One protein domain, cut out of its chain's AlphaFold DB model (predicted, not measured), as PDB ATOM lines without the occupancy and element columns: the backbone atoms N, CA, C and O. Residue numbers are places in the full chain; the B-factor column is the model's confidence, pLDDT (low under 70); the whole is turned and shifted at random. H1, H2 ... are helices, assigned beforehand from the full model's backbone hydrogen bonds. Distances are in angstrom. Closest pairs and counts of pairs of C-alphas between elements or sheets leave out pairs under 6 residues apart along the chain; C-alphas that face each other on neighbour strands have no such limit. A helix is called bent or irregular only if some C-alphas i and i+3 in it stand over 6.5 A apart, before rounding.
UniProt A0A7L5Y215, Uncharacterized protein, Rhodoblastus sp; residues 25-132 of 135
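What this domain is: This is residues 25 to 132 of the 135 residues of an uncharacterized protein of Rhodoblastus sp (UniProt A0A7L5Y215). A short helix, H6, lies in the middle of six, and the others surround it: H1 and H3 cross it, and the long helix H4 runs past it along one side and makes most of the longest axis. H3 meets the start of H4 at a corner, H5 folds back beside the far end of H4 as a hairpin, and H2 lies on the side of H6 away from H4. The printed part has 108 residues with six named helices, H1 to H6 in order along the chain, and no named strand; the class is all helix, and the packing is mostly crossed. It is compact, with a radius of gyration of the C-alphas of 13.6 A, and spans 40 by 26 by 23 A, only just elongated.

How they stand to each other: H1, residues 28 to 37, touches H6, residues 119 to 130, about perpendicular at 87 degrees; their closest C-alphas, of Ala 35 and Asp 119, are 4.9 A apart. H2, residues 40 to 51, touches H5, residues 110 to 117, at a steep tilt of 56 degrees, opposite ways, closest at the C-alphas of Gln 44 and Val 117, 6.0 A. H2 is close to H6 but not clearly touching, with C-alphas 43 and 122 closest at 7.2 A. H3, residues 65 to 80, touches H1 with residues 66 to 70 alone, closest at the C-alphas of Gly 67 and Leu 37, 4.4 A. Residues 71 to 78 of H3 touch residues 126 to 130 of H6 at a steep tilt of 57 degrees, the same way; the closest C-alphas, of Arg 75 and Ala 130, are 4.6 A apart. H4, residues 82 to 105, touches H3 only at the corner by their link, closest at the C-alphas of Arg 85 and Tyr 78, 4.9 A. Residues 88 to 95 of H4 touch residues 124 to 128 of H6, closest at the C-alphas of Leu 92 and Tyr 124, 6.4 A. H4 and H5 form a helical hairpin at a shallow tilt of 20 degrees, opposite ways; H4 touches H5 with residues 99 to 103 alone, and the C-alphas of Ala 103 and Thr 112 are closest at 6.1 A. H2 and H4 are apart. Every O i to N i+4 pair is within hydrogen-bond range in H2, H5 and H6, against 3 of 6 in H1, 11 of 12 in H3 and 19 of 20 in H4.

Where its parts are: H1 begins at C-alpha 28 (156.138, 202.387, 169.462) and is irregular, with C-alphas 29 and 32 standing 7.0 A apart. H3 is 23.4 A long and H4 35.3 A, from C-alpha 82 (168.238, 214.161, 166.373). H6 ends at C-alpha 130 (172.663, 202.564, 173.462).

The domain as a whole: The C-alphas of Ser 80 and Arg 107, the two farthest apart, are 40.9 A apart. The printed part has no cut. The link from H2 to H3, residues 52 to 64, is long; the other links are tight. The mean pLDDT of the printed part is 83.7, and residues 25 to 32 and 107 are under 70.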
ATOM      1  N   GLU A  25     155.370 207.966 169.247       55.06
ATOM      2  CA  GLU A  25     155.188 207.467 167.868       55.06
ATOM      3  C   GLU A  25     156.472 206.939 167.171       55.06
ATOM      4  O   GLU A  25     156.374 205.952 166.443       55.06
ATOM      5  N   PRO A  26     157.694 207.483 167.397       57.81
ATOM      6  CA  PRO A  26     158.923 206.919 166.817       57.81
ATOM      7  C   PRO A  26     159.427 205.630 167.489       57.81
ATOM      8  O   PRO A  26     160.225 204.903 166.896       57.81
ATOM      9  N   LEU A  27     159.032 205.378 168.738       62.53
ATOM     10  CA  LEU A  27     159.488 204.261 169.571       62.53
ATOM     11  C   LEU A  27     158.503 203.084 169.556       62.53
ATOM     12  O   LEU A  27     158.911 201.947 169.803       62.53
ATOM     13  N   ASP A  28     157.228 203.344 169.269       58.31
ATOM     14  CA  ASP A  28     156.138 202.387 169.462       58.31
ATOM     15  C   ASP A  28     156.333 201.078 168.678       58.31
ATOM     16  O   ASP A  28     156.279 199.982 169.238       58.31
ATOM     17  N   SER A  29     156.720 201.191 167.403       58.28
ATOM     18  CA  SER A  29     156.929 200.033 166.526       58.28
ATOM     19  C   SER A  29     158.132 199.156 166.906       58.28
ATOM     20  O   SER A  29     158.231 198.043 166.400       58.28
ATOM     21  N   ILE A  30     159.058 199.636 167.747       66.94
ATOM     22  CA  ILE A  30     160.296 198.915 168.111       66.94
ATOM     23  C   ILE A  30     160.270 198.470 169.586       66.94
ATOM     24  O   ILE A  30     160.908 197.484 169.955       66.94
ATOM     25  N   SER A  31     159.504 199.144 170.447       63.41
ATOM     26  CA  SER A  31     159.534 198.934 171.904       63.41
ATOM     27  C   SER A  31     159.057 197.544 172.340       63.41
ATOM     28  O   SER A  31     159.702 196.911 173.175       63.41
ATOM     29  N   HIS A  32     157.974 197.032 171.746       66.56
ATOM     30  CA  HIS A  32     157.482 195.680 172.041       66.56
ATOM     31  C   HIS A  32     158.444 194.581 171.564       66.56
ATOM     32  O   HIS A  32     158.530 193.521 172.188       66.56
ATOM     33  N   ASP A  33     159.203 194.825 170.493       74.12
ATOM     34  CA  ASP A  33     160.257 193.909 170.066       74.12
ATOM     35  C   ASP A  33     161.456 193.971 171.009       74.12
ATOM     36  O   ASP A  33     161.903 192.925 171.472       74.12
ATOM     37  N   ILE A  34     161.904 195.166 171.408       74.94
ATOM     38  CA  ILE A  34     163.045 195.349 172.322       74.94
ATOM     39  C   ILE A  34     162.897 194.536 173.613       74.94
ATOM     40  O   ILE A  34     163.855 193.881 174.020       74.94
ATOM     41  N   ALA A  35     161.723 194.528 174.245       80.44
ATOM     42  CA  ALA A  35     161.528 193.796 175.499       80.44
ATOM     43  C   ALA A  35     161.797 192.283 175.366       80.44
ATOM     44  O   ALA A  35     162.346 191.666 176.282       80.44
ATOM     45  N   ARG A  36     161.476 191.691 174.207       83.31
ATOM     46  CA  ARG A  36     161.735 190.271 173.897       83.31
ATOM     47  C   ARG A  36     163.197 189.990 173.558       83.31
ATOM     48  O   ARG A  36     163.634 188.844 173.598       83.31
ATOM     49  N   LEU A  37     163.945 191.029 173.202       84.38
ATOM     50  CA  LEU A  37     165.339 190.938 172.782       84.38
ATOM     51  C   LEU A  37     166.331 191.000 173.950       84.38
ATOM     52  O   LEU A  37     167.496 190.621 173.778       84.38
ATOM     53  N   VAL A  38     165.873 191.459 175.118       84.56
ATOM     54  CA  VAL A  38     166.631 191.503 176.372       84.56
ATOM     55  C   VAL A  38     166.385 190.222 177.168       84.56
ATOM     56  O   VAL A  38     165.241 189.889 177.488       84.56
ATOM     57  N   ASP A  39     167.464 189.526 177.521       86.94
ATOM     58  CA  ASP A  39     167.388 188.343 178.372       86.94
ATOM     59  C   ASP A  39     166.991 188.747 179.803       86.94
ATOM     60  O   ASP A  39     167.564 189.669 180.388       86.94
ATOM     61  N   HIS A  40     165.947 188.112 180.344       85.94
ATOM     62  CA  HIS A  40     165.360 188.520 181.621       85.94
ATOM     63  C   HIS A  40     166.292 188.234 182.805       85.94
ATOM     64  O   HIS A  40     166.486 189.114 183.645       85.94
ATOM     65  N   ASP A  41     166.900 187.047 182.849       86.75
ATOM     66  CA  ASP A  41     167.821 186.651 183.916       86.75
ATOM     67  C   ASP A  41     169.098 187.500 183.884       86.75
ATOM     68  O   ASP A  41     169.562 187.981 184.922       86.75
ATOM     69  N   ALA A  42     169.628 187.770 182.688       87.50
ATOM     70  CA  ALA A  42     170.772 188.655 182.513       87.50
ATOM     71  C   ALA A  42     170.457 190.101 182.936       87.50
ATOM     72  O   ALA A  42     171.309 190.759 183.535       87.50
ATOM     73  N   ALA A  43     169.244 190.599 182.663       86.00
ATOM     74  CA  ALA A  43     168.815 191.922 183.116       86.00
ATOM     75  C   ALA A  43     168.719 191.997 184.636       86.00
ATOM     76  O   ALA A  43     169.207 192.962 185.226       86.00
ATOM     77  N   GLN A  44     168.152 190.974 185.275       87.88
ATOM     78  CA  GLN A  44     168.084 190.915 186.730       87.88
ATOM     79  C   GLN A  44     169.486 190.919 187.361       87.88
ATOM     80  O   GLN A  44     169.744 191.713 188.268       87.88
ATOM     81  N   ASP A  45     170.411 190.102 186.849       88.62
ATOM     82  CA  ASP A  45     171.789 190.047 187.354       88.62
ATOM     83  C   ASP A  45     172.551 191.366 187.125       88.62
ATOM     84  O   ASP A  45     173.259 191.842 188.016       88.62
ATOM     85  N   ALA A  46     172.371 192.010 185.966       88.25
ATOM     86  CA  ALA A  46     172.974 193.311 185.677       88.25
ATOM     87  C   ALA A  46     172.494 194.399 186.654       88.25
ATOM     88  O   ALA A  46     173.314 195.139 187.205       88.25
ATOM     89  N   TRP A  47     171.188 194.459 186.932       86.56
ATOM     90  CA  TRP A  47     170.619 195.405 187.894       86.56
ATOM     91  C   TRP A  47     171.093 195.147 189.327       86.56
ATOM     92  O   TRP A  47     171.409 196.090 190.060       86.56
ATOM     93  N   ASP A  48     171.212 193.880 189.723       87.75
ATOM     94  CA  ASP A  48     171.742 193.506 191.033       87.75
ATOM     95  C   ASP A  48     173.205 193.925 191.212       87.75
ATOM     96  O   ASP A  48     173.594 194.388 192.288       87.75
ATOM     97  N   ARG A  49     174.027 193.793 190.163       87.19
ATOM     98  CA  ARG A  49     175.418 194.273 190.155       87.19
ATOM     99  C   ARG A  49     175.493 195.792 190.224       87.19
ATOM    100  O   ARG A  49     176.215 196.314 191.075       87.19
ATOM    101  N   TYR A  50     174.691 196.489 189.421       83.44
ATOM    102  CA  TYR A  50     174.670 197.951 189.377       83.44
ATOM    103  C   TYR A  50     174.386 198.569 190.746       83.44
ATOM    104  O   TYR A  50     175.080 199.488 191.177       83.44
ATOM    105  N   ARG A  51     173.428 198.002 191.489       80.00
ATOM    106  CA  ARG A  51     173.113 198.430 192.861       80.00
ATOM    107  C   ARG A  51     174.252 198.216 193.855       80.00
ATOM    108  O   ARG A  51     174.352 198.957 194.826       80.00
ATOM    109  N   ARG A  52     175.108 197.218 193.623       84.94
ATOM    110  CA  ARG A  52     176.327 196.978 194.412       84.94
ATOM    111  C   ARG A  52     177.500 197.870 193.975       84.94
ATOM    112  O   ARG A  52     178.599 197.710 194.495       84.94
ATOM    113  N   GLY A  53     177.271 198.795 193.040       83.88
ATOM    114  CA  GLY A  53     178.278 199.698 192.482       83.88
ATOM    115  C   GLY A  53     179.018 199.138 191.267       83.88
ATOM    116  O   GLY A  53     179.883 199.821 190.721       83.88
ATOM    117  N   ASP A  54     178.680 197.927 190.815       85.38
ATOM    118  CA  ASP A  54     179.296 197.294 189.650       85.38
ATOM    119  C   ASP A  54     178.486 197.574 188.379       85.38
ATOM    120  O   ASP A  54     177.452 196.960 188.115       85.38
ATOM    121  N   ARG A  55     178.992 198.495 187.557       78.81
ATOM    122  CA  ARG A  55     178.368 198.877 186.283       78.81
ATOM    123  C   ARG A  55     178.703 197.931 185.128       78.81
ATOM    124  O   ARG A  55     178.112 198.048 184.062       78.81
ATOM    125  N   THR A  56     179.597 196.958 185.329       80.94
ATOM    126  CA  THR A  56     180.080 196.074 184.250       80.94
ATOM    127  C   THR A  56     179.041 195.057 183.764       80.94
ATOM    128  O   THR A  56     179.229 194.433 182.718       80.94
ATOM    129  N   GLY A  57     177.932 194.892 184.495       79.19
ATOM    130  CA  GLY A  57     176.828 194.005 184.119       79.19
ATOM    131  C   GLY A  57     176.112 194.422 182.828       79.19
ATOM    132  O   GLY A  57     175.643 193.562 182.081       79.19
ATOM    133  N   PHE A  58     176.082 195.722 182.518       83.25
ATOM    134  CA  PHE A  58     175.474 196.237 181.292       83.25
ATOM    135  C   PHE A  58     176.450 196.123 180.124       83.25
ATOM    136  O   PHE A  58     177.233 197.017 179.830       83.25
ATOM    137  N   SER A  59     176.412 194.974 179.455       83.44
ATOM    138  CA  SER A  59     177.226 194.687 178.275       83.44
ATOM    139  C   SER A  59     176.371 194.080 177.168       83.44
ATOM    140  O   SER A  59     175.215 193.724 177.383       83.44
ATOM    141  N   ARG A  60     176.937 193.889 175.968       81.50
ATOM    142  CA  ARG A  60     176.227 193.231 174.851       81.50
ATOM    143  C   ARG A  60     175.668 191.844 175.195       81.50
ATOM    144  O   ARG A  60     174.724 191.408 174.545       81.50
ATOM    145  N   ARG A  61     176.231 191.159 176.200       82.62
ATOM    146  CA  ARG A  61     175.787 189.825 176.651       82.62
ATOM    147  C   ARG A  61     174.406 189.830 177.303       82.62
ATOM    148  O   ARG A  61     173.809 188.772 177.427       82.62
ATOM    149  N   LEU A  62     173.912 191.007 177.681       85.69
ATOM    150  CA  LEU A  62     172.551 191.217 178.164       85.69
ATOM    151  C   LEU A  62     171.488 190.889 177.097       85.69
ATOM    152  O   LEU A  62     170.327 190.635 177.411       85.69
ATOM    153  N   TYR A  63     171.878 190.931 175.823       86.31
ATOM    154  CA  TYR A  63     170.965 190.804 174.702       86.31
ATOM    155  C   TYR A  63     171.094 189.448 174.015       86.31
ATOM    156  O   TYR A  63     172.196 188.923 173.810       86.31
ATOM    157  N   THR A  64     169.952 188.939 173.556       87.12
ATOM    158  CA  THR A  64     169.896 187.835 172.590       87.12
ATOM    159  C   THR A  64     170.639 188.204 171.299       87.12
ATOM    160  O   THR A  64     170.935 189.374 171.053       87.12
ATOM    161  N   ALA A  65     170.918 187.233 170.423       84.81
ATOM    162  CA  ALA A  65     171.594 187.505 169.147       84.81
ATOM    163  C   ALA A  65     170.867 188.575 168.305       84.81
ATOM    164  O   ALA A  65     171.503 189.493 167.791       84.81
ATOM    165  N   ALA A  66     169.534 188.507 168.233       82.69
ATOM    166  CA  ALA A  66     168.722 189.532 167.580       82.69
ATOM    167  C   ALA A  66     168.786 190.879 168.330       82.69
ATOM    168  O   ALA A  66     168.894 191.935 167.711       82.69
ATOM    169  N   GLY A  67     168.818 190.851 169.666       85.44
ATOM    170  CA  GLY A  67     168.927 192.060 170.481       85.44
ATOM    171  C   GLY A  67     170.247 192.801 170.338       85.44
ATOM    172  O   GLY A  67     170.266 194.027 170.409       85.44
ATOM    173  N   GLN A  68     171.341 192.090 170.065       89.81
ATOM    174  CA  GLN A  68     172.631 192.717 169.778       89.81
ATOM    175  C   GLN A  68     172.586 193.528 168.476       89.81
ATOM    176  O   GLN A  68     173.112 194.640 168.438       89.81
ATOM    177  N   GLN A  69     171.915 193.016 167.439       87.31
ATOM    178  CA  GLN A  69     171.722 193.743 166.184       87.31
ATOM    179  C   GLN A  69     170.850 194.990 166.386       87.31
ATOM    180  O   GLN A  69     171.208 196.073 165.923       87.31
ATOM    181  N   THR A  70     169.743 194.865 167.124       85.12
ATOM    182  CA  THR A  70     168.874 196.006 167.455       85.12
ATOM    183  C   THR A  70     169.598 197.047 168.301       85.12
ATOM    184  O   THR A  70     169.461 198.239 168.043       85.12
ATOM    185  N   TYR A  71     170.421 196.632 169.266       88.06
ATOM    186  CA  TYR A  71     171.260 197.547 170.039       88.06
ATOM    187  C   TYR A  71     172.180 198.378 169.131       88.06
ATOM    188  O   TYR A  71     172.246 199.600 169.277       88.06
ATOM    189  N   ASP A  72     172.852 197.742 168.167       89.50
ATOM    190  CA  ASP A  72     173.722 198.444 167.219       89.50
ATOM    191  C   ASP A  72     172.946 199.428 166.338       89.50
ATOM    192  O   ASP A  72     173.400 200.554 166.104       89.50
ATOM    193  N   GLU A  73     171.754 199.042 165.883       88.56
ATOM    194  CA  GLU A  73     170.881 199.912 165.101       88.56
ATOM    195  C   GLU A  73     170.406 201.125 165.905       88.56
ATOM    196  O   GLU A  73     170.538 202.258 165.432       88.56
ATOM    197  N   VAL A  74     169.913 200.906 167.127       88.94
ATOM    198  CA  VAL A  74     169.465 201.966 168.040       88.94
ATOM    199  C   VAL A  74     170.621 202.909 168.354       88.94
ATOM    200  O   VAL A  74     170.459 204.123 168.245       88.94
ATOM    201  N   ARG A  75     171.814 202.385 168.663       90.94
ATOM    202  CA  ARG A  75     173.013 203.193 168.940       90.94
ATOM    203  C   ARG A  75     173.425 204.032 167.734       90.94
ATOM    204  O   ARG A  75     173.762 205.208 167.881       90.94
ATOM    205  N   ARG A  76     173.398 203.448 166.531       92.06
ATOM    206  CA  ARG A  76     173.675 204.172 165.282       92.06
ATOM    207  C   ARG A  76     172.653 205.287 165.074       92.06
ATOM    208  O   ARG A  76     173.052 206.426 164.843       92.06
ATOM    209  N   ARG A  77     171.360 204.973 165.203       89.12
ATOM    210  CA  ARG A  77     170.264 205.923 164.988       89.12
ATOM    211  C   ARG A  77     170.283 207.058 166.006       89.12
ATOM    212  O   ARG A  77     170.163 208.207 165.609       89.12
ATOM    213  N   TYR A  78     170.536 206.764 167.280       91.12
ATOM    214  CA  TYR A  78     170.689 207.762 168.344       91.12
ATOM    215  C   TYR A  78     171.781 208.797 168.033       91.12
ATOM    216  O   TYR A  78     171.635 209.979 168.342       91.12
ATOM    217  N   ARG A  79     172.869 208.382 167.375       91.88
ATOM    218  CA  ARG A  79     173.957 209.288 166.976       91.88
ATOM    219  C   ARG A  79     173.634 210.115 165.732       91.88
ATOM    220  O   ARG A  79     174.125 211.235 165.624       91.88
ATOM    221  N   SER A  80     172.864 209.568 164.792       92.75
ATOM    222  CA  SER A  80     172.626 210.186 163.480       92.75
ATOM    223  C   SER A  80     171.302 210.947 163.355       92.75
ATOM    224  O   SER A  80     171.190 211.811 162.493       92.75
ATOM    225  N   ASP A  81     170.296 210.622 164.169       92.12
ATOM    226  CA  ASP A  81     168.929 211.152 164.087       92.12
ATOM    227  C   ASP A  81     168.579 211.924 165.368       92.12
ATOM    228  O   ASP A  81     168.366 211.353 166.438       92.12
ATOM    229  N   VAL A  82     168.518 213.253 165.249       91.56
ATOM    230  CA  VAL A  82     168.238 214.161 166.373       91.56
ATOM    231  C   VAL A  82     166.821 213.981 166.922       91.56
ATOM    232  O   VAL A  82     166.624 214.084 168.130       91.56
ATOM    233  N   SER A  83     165.838 213.692 166.065       87.88
ATOM    234  CA  SER A  83     164.451 213.484 166.496       87.88
ATOM    235  C   SER A  83     164.333 212.208 167.328       87.88
ATOM    236  O   SER A  83     163.750 212.202 168.418       87.88
ATOM    237  N   PHE A  84     164.979 211.138 166.855       87.69
ATOM    238  CA  PHE A  84     165.067 209.883 167.591       87.69
ATOM    239  C   PHE A  84     165.790 210.065 168.927       87.69
ATOM    240  O   PHE A  84     165.271 209.647 169.959       87.69
ATOM    241  N   ARG A  85     166.935 210.761 168.936       91.00
ATOM    242  CA  ARG A  85     167.661 211.088 170.170       91.00
ATOM    243  C   ARG A  85     166.782 211.811 171.187       91.00
ATOM    244  O   ARG A  85     166.687 211.352 172.316       91.00
ATOM    245  N   ASN A  86     166.091 212.876 170.783       90.00
ATOM    246  CA  ASN A  86     165.206 213.630 171.679       90.00
ATOM    247  C   ASN A  86     164.078 212.754 172.249       90.00
ATOM    248  O   ASN A  86     163.702 212.896 173.410       90.00
ATOM    249  N   THR A  87     163.546 211.840 171.433       87.56
ATOM    250  CA  THR A  87     162.518 210.882 171.861       87.56
ATOM    251  C   THR A  87     163.067 209.922 172.915       87.56
ATOM    252  O   THR A  87     162.435 209.724 173.952       87.56
ATOM    253  N   VAL A  88     164.261 209.367 172.682       89.44
ATOM    254  CA  VAL A  88     164.953 208.487 173.631       89.44
ATOM    255  C   VAL A  88     165.282 209.230 174.924       89.44
ATOM    256  O   VAL A  88     164.952 208.740 175.997       89.44
ATOM    257  N   ASP A  89     165.860 210.427 174.847       90.94
ATOM    258  CA  ASP A  89     166.241 211.216 176.025       90.94
ATOM    259  C   ASP A  89     165.027 211.557 176.896       90.94
ATOM    260  O   ASP A  89     165.085 211.450 178.126       90.94
ATOM    261  N   ARG A  90     163.900 211.913 176.264       89.88
ATOM    262  CA  ARG A  90     162.634 212.134 176.965       89.88
ATOM    263  C   ARG A  90     162.149 210.854 177.637       89.88
ATOM    264  O   ARG A  90     161.819 210.897 178.814       89.88
ATOM    265  N   TYR A  91     162.141 209.729 176.924       87.44
ATOM    266  CA  TYR A  91     161.743 208.442 177.494       87.44
ATOM    267  C   TYR A  91     162.583 208.073 178.724       87.44
ATOM    268  O   TYR A  91     162.025 207.745 179.767       87.44
ATOM    269  N   LEU A  92     163.914 208.181 178.621       89.88
ATOM    270  CA  LEU A  92     164.831 207.896 179.725       89.88
ATOM    271  C   LEU A  92     164.542 208.793 180.932       89.88
ATOM    272  O   LEU A  92     164.449 208.294 182.048       89.88
ATOM    273  N   THR A  93     164.345 210.091 180.700       90.44
ATOM    274  CA  THR A  93     164.073 211.065 181.767       90.44
ATOM    275  C   THR A  93     162.743 210.792 182.469       90.44
ATOM    276  O   THR A  93     162.679 210.825 183.696       90.44
ATOM    277  N   GLU A  94     161.670 210.515 181.724       88.56
ATOM    278  CA  GLU A  94     160.370 210.216 182.336       88.56
ATOM    279  C   GLU A  94     160.388 208.874 183.085       88.56
ATOM    280  O   GLU A  94     159.769 208.746 184.142       88.56
ATOM    281  N   PHE A  95     161.140 207.885 182.590       87.25
ATOM    282  CA  PHE A  95     161.327 206.620 183.301       87.25
ATOM    283  C   PHE A  95     162.135 206.805 184.595       87.25
ATOM    284  O   PHE A  95     161.749 206.280 185.635       87.25
ATOM    285  N   GLU A  96     163.211 207.596 184.566       88.88
ATOM    286  CA  GLU A  96     164.009 207.940 185.753       88.88
ATOM    287  C   GLU A  96     163.147 208.633 186.824       88.88
ATOM    288  O   GLU A  96     163.153 208.209 187.978       88.88
ATOM    289  N   ARG A  97     162.316 209.611 186.437       88.19
ATOM    290  CA  ARG A  97     161.365 210.273 187.353       88.19
ATOM    291  C   ARG A  97     160.370 209.301 187.978       88.19
ATOM    292  O   ARG A  97     160.083 209.389 189.169       88.19
ATOM    293  N   MET A  98     159.842 208.371 187.187       86.50
ATOM    294  CA  MET A  98     158.947 207.328 187.691       86.50
ATOM    295  C   MET A  98     159.656 206.444 188.723       86.50
ATOM    296  O   MET A  98     159.095 206.174 189.785       86.50
ATOM    297  N   LEU A  99     160.889 206.008 188.440       85.12
ATOM    298  CA  LEU A  99     161.667 205.205 189.384       85.12
ATOM    299  C   LEU A  99     161.900 205.951 190.699       85.12
ATOM    300  O   LEU A  99     161.775 205.340 191.758       85.12
ATOM    301  N   GLU A 100     162.191 207.252 190.648       86.94
ATOM    302  CA  GLU A 100     162.346 208.088 191.843       86.94
ATOM    303  C   GLU A 100     161.055 208.156 192.668       86.94
ATOM    304  O   GLU A 100     161.102 208.006 193.889       86.94
ATOM    305  N   GLN A 101     159.898 208.327 192.022       85.50
ATOM    306  CA  GLN A 101     158.595 208.338 192.698       85.50
ATOM    307  C   GLN A 101     158.265 206.992 193.357       85.50
ATOM    308  O   GLN A 101     157.770 206.956 194.485       85.50
ATOM    309  N   ILE A 102     158.559 205.880 192.678       82.56
ATOM    310  CA  ILE A 102     158.359 204.534 193.230       82.56
ATOM    311  C   ILE A 102     159.310 204.305 194.409       82.56
ATOM    312  O   ILE A 102     158.875 203.859 195.468       82.56
ATOM    313  N   ALA A 103     160.590 204.656 194.260       82.06
ATOM    314  CA  ALA A 103     161.612 204.448 195.284       82.06
ATOM    315  C   ALA A 103     161.328 205.223 196.583       82.06
ATOM    316  O   ALA A 103     161.651 204.737 197.664       82.06
ATOM    317  N   GLN A 104     160.686 206.393 196.504       82.56
ATOM    318  CA  GLN A 104     160.260 207.153 197.690       82.56
ATOM    319  C   GLN A 104     159.246 206.392 198.557       82.56
ATOM    320  O   GLN A 104     159.232 206.561 199.777       82.56
ATOM    321  N   ASN A 105     158.430 205.535 197.942       74.56
ATOM    322  CA  ASN A 105     157.394 204.753 198.615       74.56
ATOM    323  C   ASN A 105     157.812 203.294 198.889       74.56
ATOM    324  O   ASN A 105     157.123 202.581 199.617       74.56
ATOM    325  N   ASP A 106     158.952 202.850 198.350       73.88
ATOM    326  CA  ASP A 106     159.401 201.456 198.361       73.88
ATOM    327  C   ASP A 106     160.594 201.237 199.307       73.88
ATOM    328  O   ASP A 106     161.755 201.182 198.896       73.88
ATOM    329  N   ARG A 107     160.300 201.091 200.609       66.12
ATOM    330  CA  ARG A 107     161.314 200.931 201.675       66.12
ATOM    331  C   ARG A 107     162.272 199.755 201.457       66.12
ATOM    332  O   ARG A 107     163.429 199.857 201.852       66.12
ATOM    333  N   ASP A 108     161.812 198.677 200.824       71.38
ATOM    334  CA  ASP A 108     162.603 197.463 200.568       71.38
ATOM    335  C   ASP A 108     163.160 197.393 199.131       71.38
ATOM    336  O   ASP A 108     163.845 196.433 198.764       71.38
ATOM    337  N   SER A 109     162.903 198.414 198.301       75.12
ATOM    338  CA  SER A 109     163.292 198.459 196.880       75.12
ATOM    339  C   SER A 109     162.783 197.264 196.044       75.12
ATOM    340  O   SER A 109     163.386 196.928 195.016       75.12
ATOM    341  N   MET A 110     161.724 196.572 196.485       77.75
ATOM    342  CA  MET A 110     161.175 195.400 195.790       77.75
ATOM    343  C   MET A 110     160.336 195.794 194.574       77.75
ATOM    344  O   MET A 110     160.441 195.167 193.517       77.75
ATOM    345  N   VAL A 111     159.528 196.845 194.704       79.88
ATOM    346  CA  VAL A 111     158.679 197.373 193.630       79.88
ATOM    347  C   VAL A 111     159.549 197.976 192.533       79.88
ATOM    348  O   VAL A 111     159.365 197.649 191.359       79.88
ATOM    349  N   THR A 112     160.563 198.764 192.905       82.00
ATOM    350  CA  THR A 112     161.556 199.301 191.965       82.00
ATOM    351  C   THR A 112     162.245 198.176 191.189       82.00
ATOM    352  O   THR A 112     162.423 198.282 189.976       82.00
ATOM    353  N   ARG A 113     162.586 197.059 191.852       81.19
ATOM    354  CA  ARG A 113     163.220 195.902 191.197       81.19
ATOM    355  C   ARG A 113     162.301 195.246 190.172       81.19
ATOM    356  O   ARG A 113     162.734 195.019 189.048       81.19
ATOM    357  N   SER A 114     161.050 194.978 190.549       83.31
ATOM    358  CA  SER A 114     160.046 194.389 189.652       83.31
ATOM    359  C   SER A 114     159.844 195.249 188.397       83.31
ATOM    360  O   SER A 114     159.801 194.739 187.277       83.31
ATOM    361  N   TYR A 115     159.840 196.574 188.564       84.25
ATOM    362  CA  TYR A 115     159.744 197.516 187.451       84.25
ATOM    363  C   TYR A 115     160.978 197.521 186.544       84.25
ATOM    364  O   TYR A 115     160.830 197.547 185.321       84.25
ATOM    365  N   LEU A 116     162.188 197.460 187.103       84.31
ATOM    366  CA  LEU A 116     163.427 197.436 186.316       84.31
ATOM    367  C   LEU A 116     163.563 196.180 185.442       84.31
ATOM    368  O   LEU A 116     164.111 196.263 184.344       84.31
ATOM    369  N   VAL A 117     163.040 195.036 185.894       85.62
ATOM    370  CA  VAL A 117     163.063 193.776 185.122       85.62
ATOM    371  C   VAL A 117     161.825 193.570 184.238       85.62
ATOM    372  O   VAL A 117     161.772 192.595 183.479       85.62
ATOM    373  N   SER A 118     160.848 194.481 184.315       86.69
ATOM    374  CA  SER A 118     159.665 194.504 183.444       86.69
ATOM    375  C   SER A 118     160.032 194.812 181.990       86.69
ATOM    376  O   SER A 118     161.128 195.287 181.697       86.69
ATOM    377  N   ASP A 119     159.092 194.616 181.065       85.38
ATOM    378  CA  ASP A 119     159.290 194.942 179.647       85.38
ATOM    379  C   ASP A 119     159.669 196.413 179.431       85.38
ATOM    380  O   ASP A 119     160.587 196.716 178.668       85.38
ATOM    381  N   THR A 120     159.047 197.329 180.177       83.75
ATOM    382  CA  THR A 120     159.381 198.761 180.123       83.75
ATOM    383  C   THR A 120     160.791 199.018 180.671       83.75
ATOM    384  O   THR A 120     161.560 199.774 180.081       83.75
ATOM    385  N   GLY A 121     161.187 198.326 181.745       87.94
ATOM    386  CA  GLY A 121     162.544 198.401 182.301       87.94
ATOM    387  C   GLY A 121     163.620 197.822 181.375       87.94
ATOM    388  O   GLY A 121     164.720 198.371 181.261       87.94
ATOM    389  N   LYS A 122     163.300 196.768 180.619       89.44
ATOM    390  CA  LYS A 122     164.171 196.207 179.576       89.44
ATOM    391  C   LYS A 122     164.358 197.173 178.407       89.44
ATOM    392  O   LYS A 122     165.488 197.351 177.947       89.44
ATOM    393  N   VAL A 123     163.286 197.840 177.966       88.94
ATOM    394  CA  VAL A 123     163.361 198.909 176.956       88.94
ATOM    395  C   VAL A 123     164.239 200.054 177.455       88.94
ATOM    396  O   VAL A 123     165.181 200.439 176.762       88.94
ATOM    397  N   TYR A 124     164.013 200.528 178.683       89.81
ATOM    398  CA  TYR A 124     164.870 201.523 179.336       89.81
ATOM    399  C   TYR A 124     166.343 201.098 179.355       89.81
ATOM    400  O   TYR A 124     167.217 201.875 178.967       89.81
ATOM    401  N   THR A 125     166.622 199.844 179.714       89.06
ATOM    402  CA  THR A 125     167.990 199.314 179.767       89.06
ATOM    403  C   THR A 125     168.659 199.333 178.391       89.06
ATOM    404  O   THR A 125     169.803 199.770 178.267       89.06
ATOM    405  N   LEU A 126     167.965 198.894 177.334       89.81
ATOM    406  CA  LEU A 126     168.514 198.918 175.976       89.81
ATOM    407  C   LEU A 126     168.785 200.346 175.498       89.81
ATOM    408  O   LEU A 126     169.865 200.623 174.974       89.81
ATOM    409  N   LEU A 127     167.828 201.251 175.699       90.38
ATOM    410  CA  LEU A 127     167.939 202.635 175.253       90.38
ATOM    411  C   LEU A 127     169.027 203.400 176.011       90.38
ATOM    412  O   LEU A 127     169.853 204.062 175.384       90.38
ATOM    413  N   GLY A 128     169.082 203.265 177.337       90.25
ATOM    414  CA  GLY A 128     170.099 203.918 178.161       90.25
ATOM    415  C   GLY A 128     171.503 203.399 177.850       90.25
ATOM    416  O   GLY A 128     172.451 204.179 177.765       90.25
ATOM    417  N   HIS A 129     171.637 202.099 177.571       88.62
ATOM    418  CA  HIS A 129     172.912 201.519 177.163       88.62
ATOM    419  C   HIS A 129     173.323 201.972 175.754       88.62
ATOM    420  O   HIS A 129     174.487 202.296 175.523       88.62
ATOM    421  N   ALA A 130     172.386 202.051 174.805       88.06
ATOM    422  CA  ALA A 130     172.663 202.564 173.462       88.06
ATOM    423  C   ALA A 130     173.034 204.061 173.473       88.06
ATOM    424  O   ALA A 130     173.850 204.499 172.660       88.06
ATOM    425  N   ALA A 131     172.488 204.819 174.428       87.94
ATOM    426  CA  ALA A 131     172.812 206.220 174.687       87.94
ATOM    427  C   ALA A 131     174.109 206.428 175.502       87.94
ATOM    428  O   ALA A 131     174.445 207.571 175.800       87.94
ATOM    429  N   ALA A 132     174.850 205.359 175.840       82.75
ATOM    430  CA  ALA A 132     176.081 205.403 176.646       82.75
ATOM    431  C   ALA A 132     175.895 205.972 178.070       82.75
ATOM    432  O   ALA A 132     176.792 206.592 178.632       82.75
TER     433      ALA A 132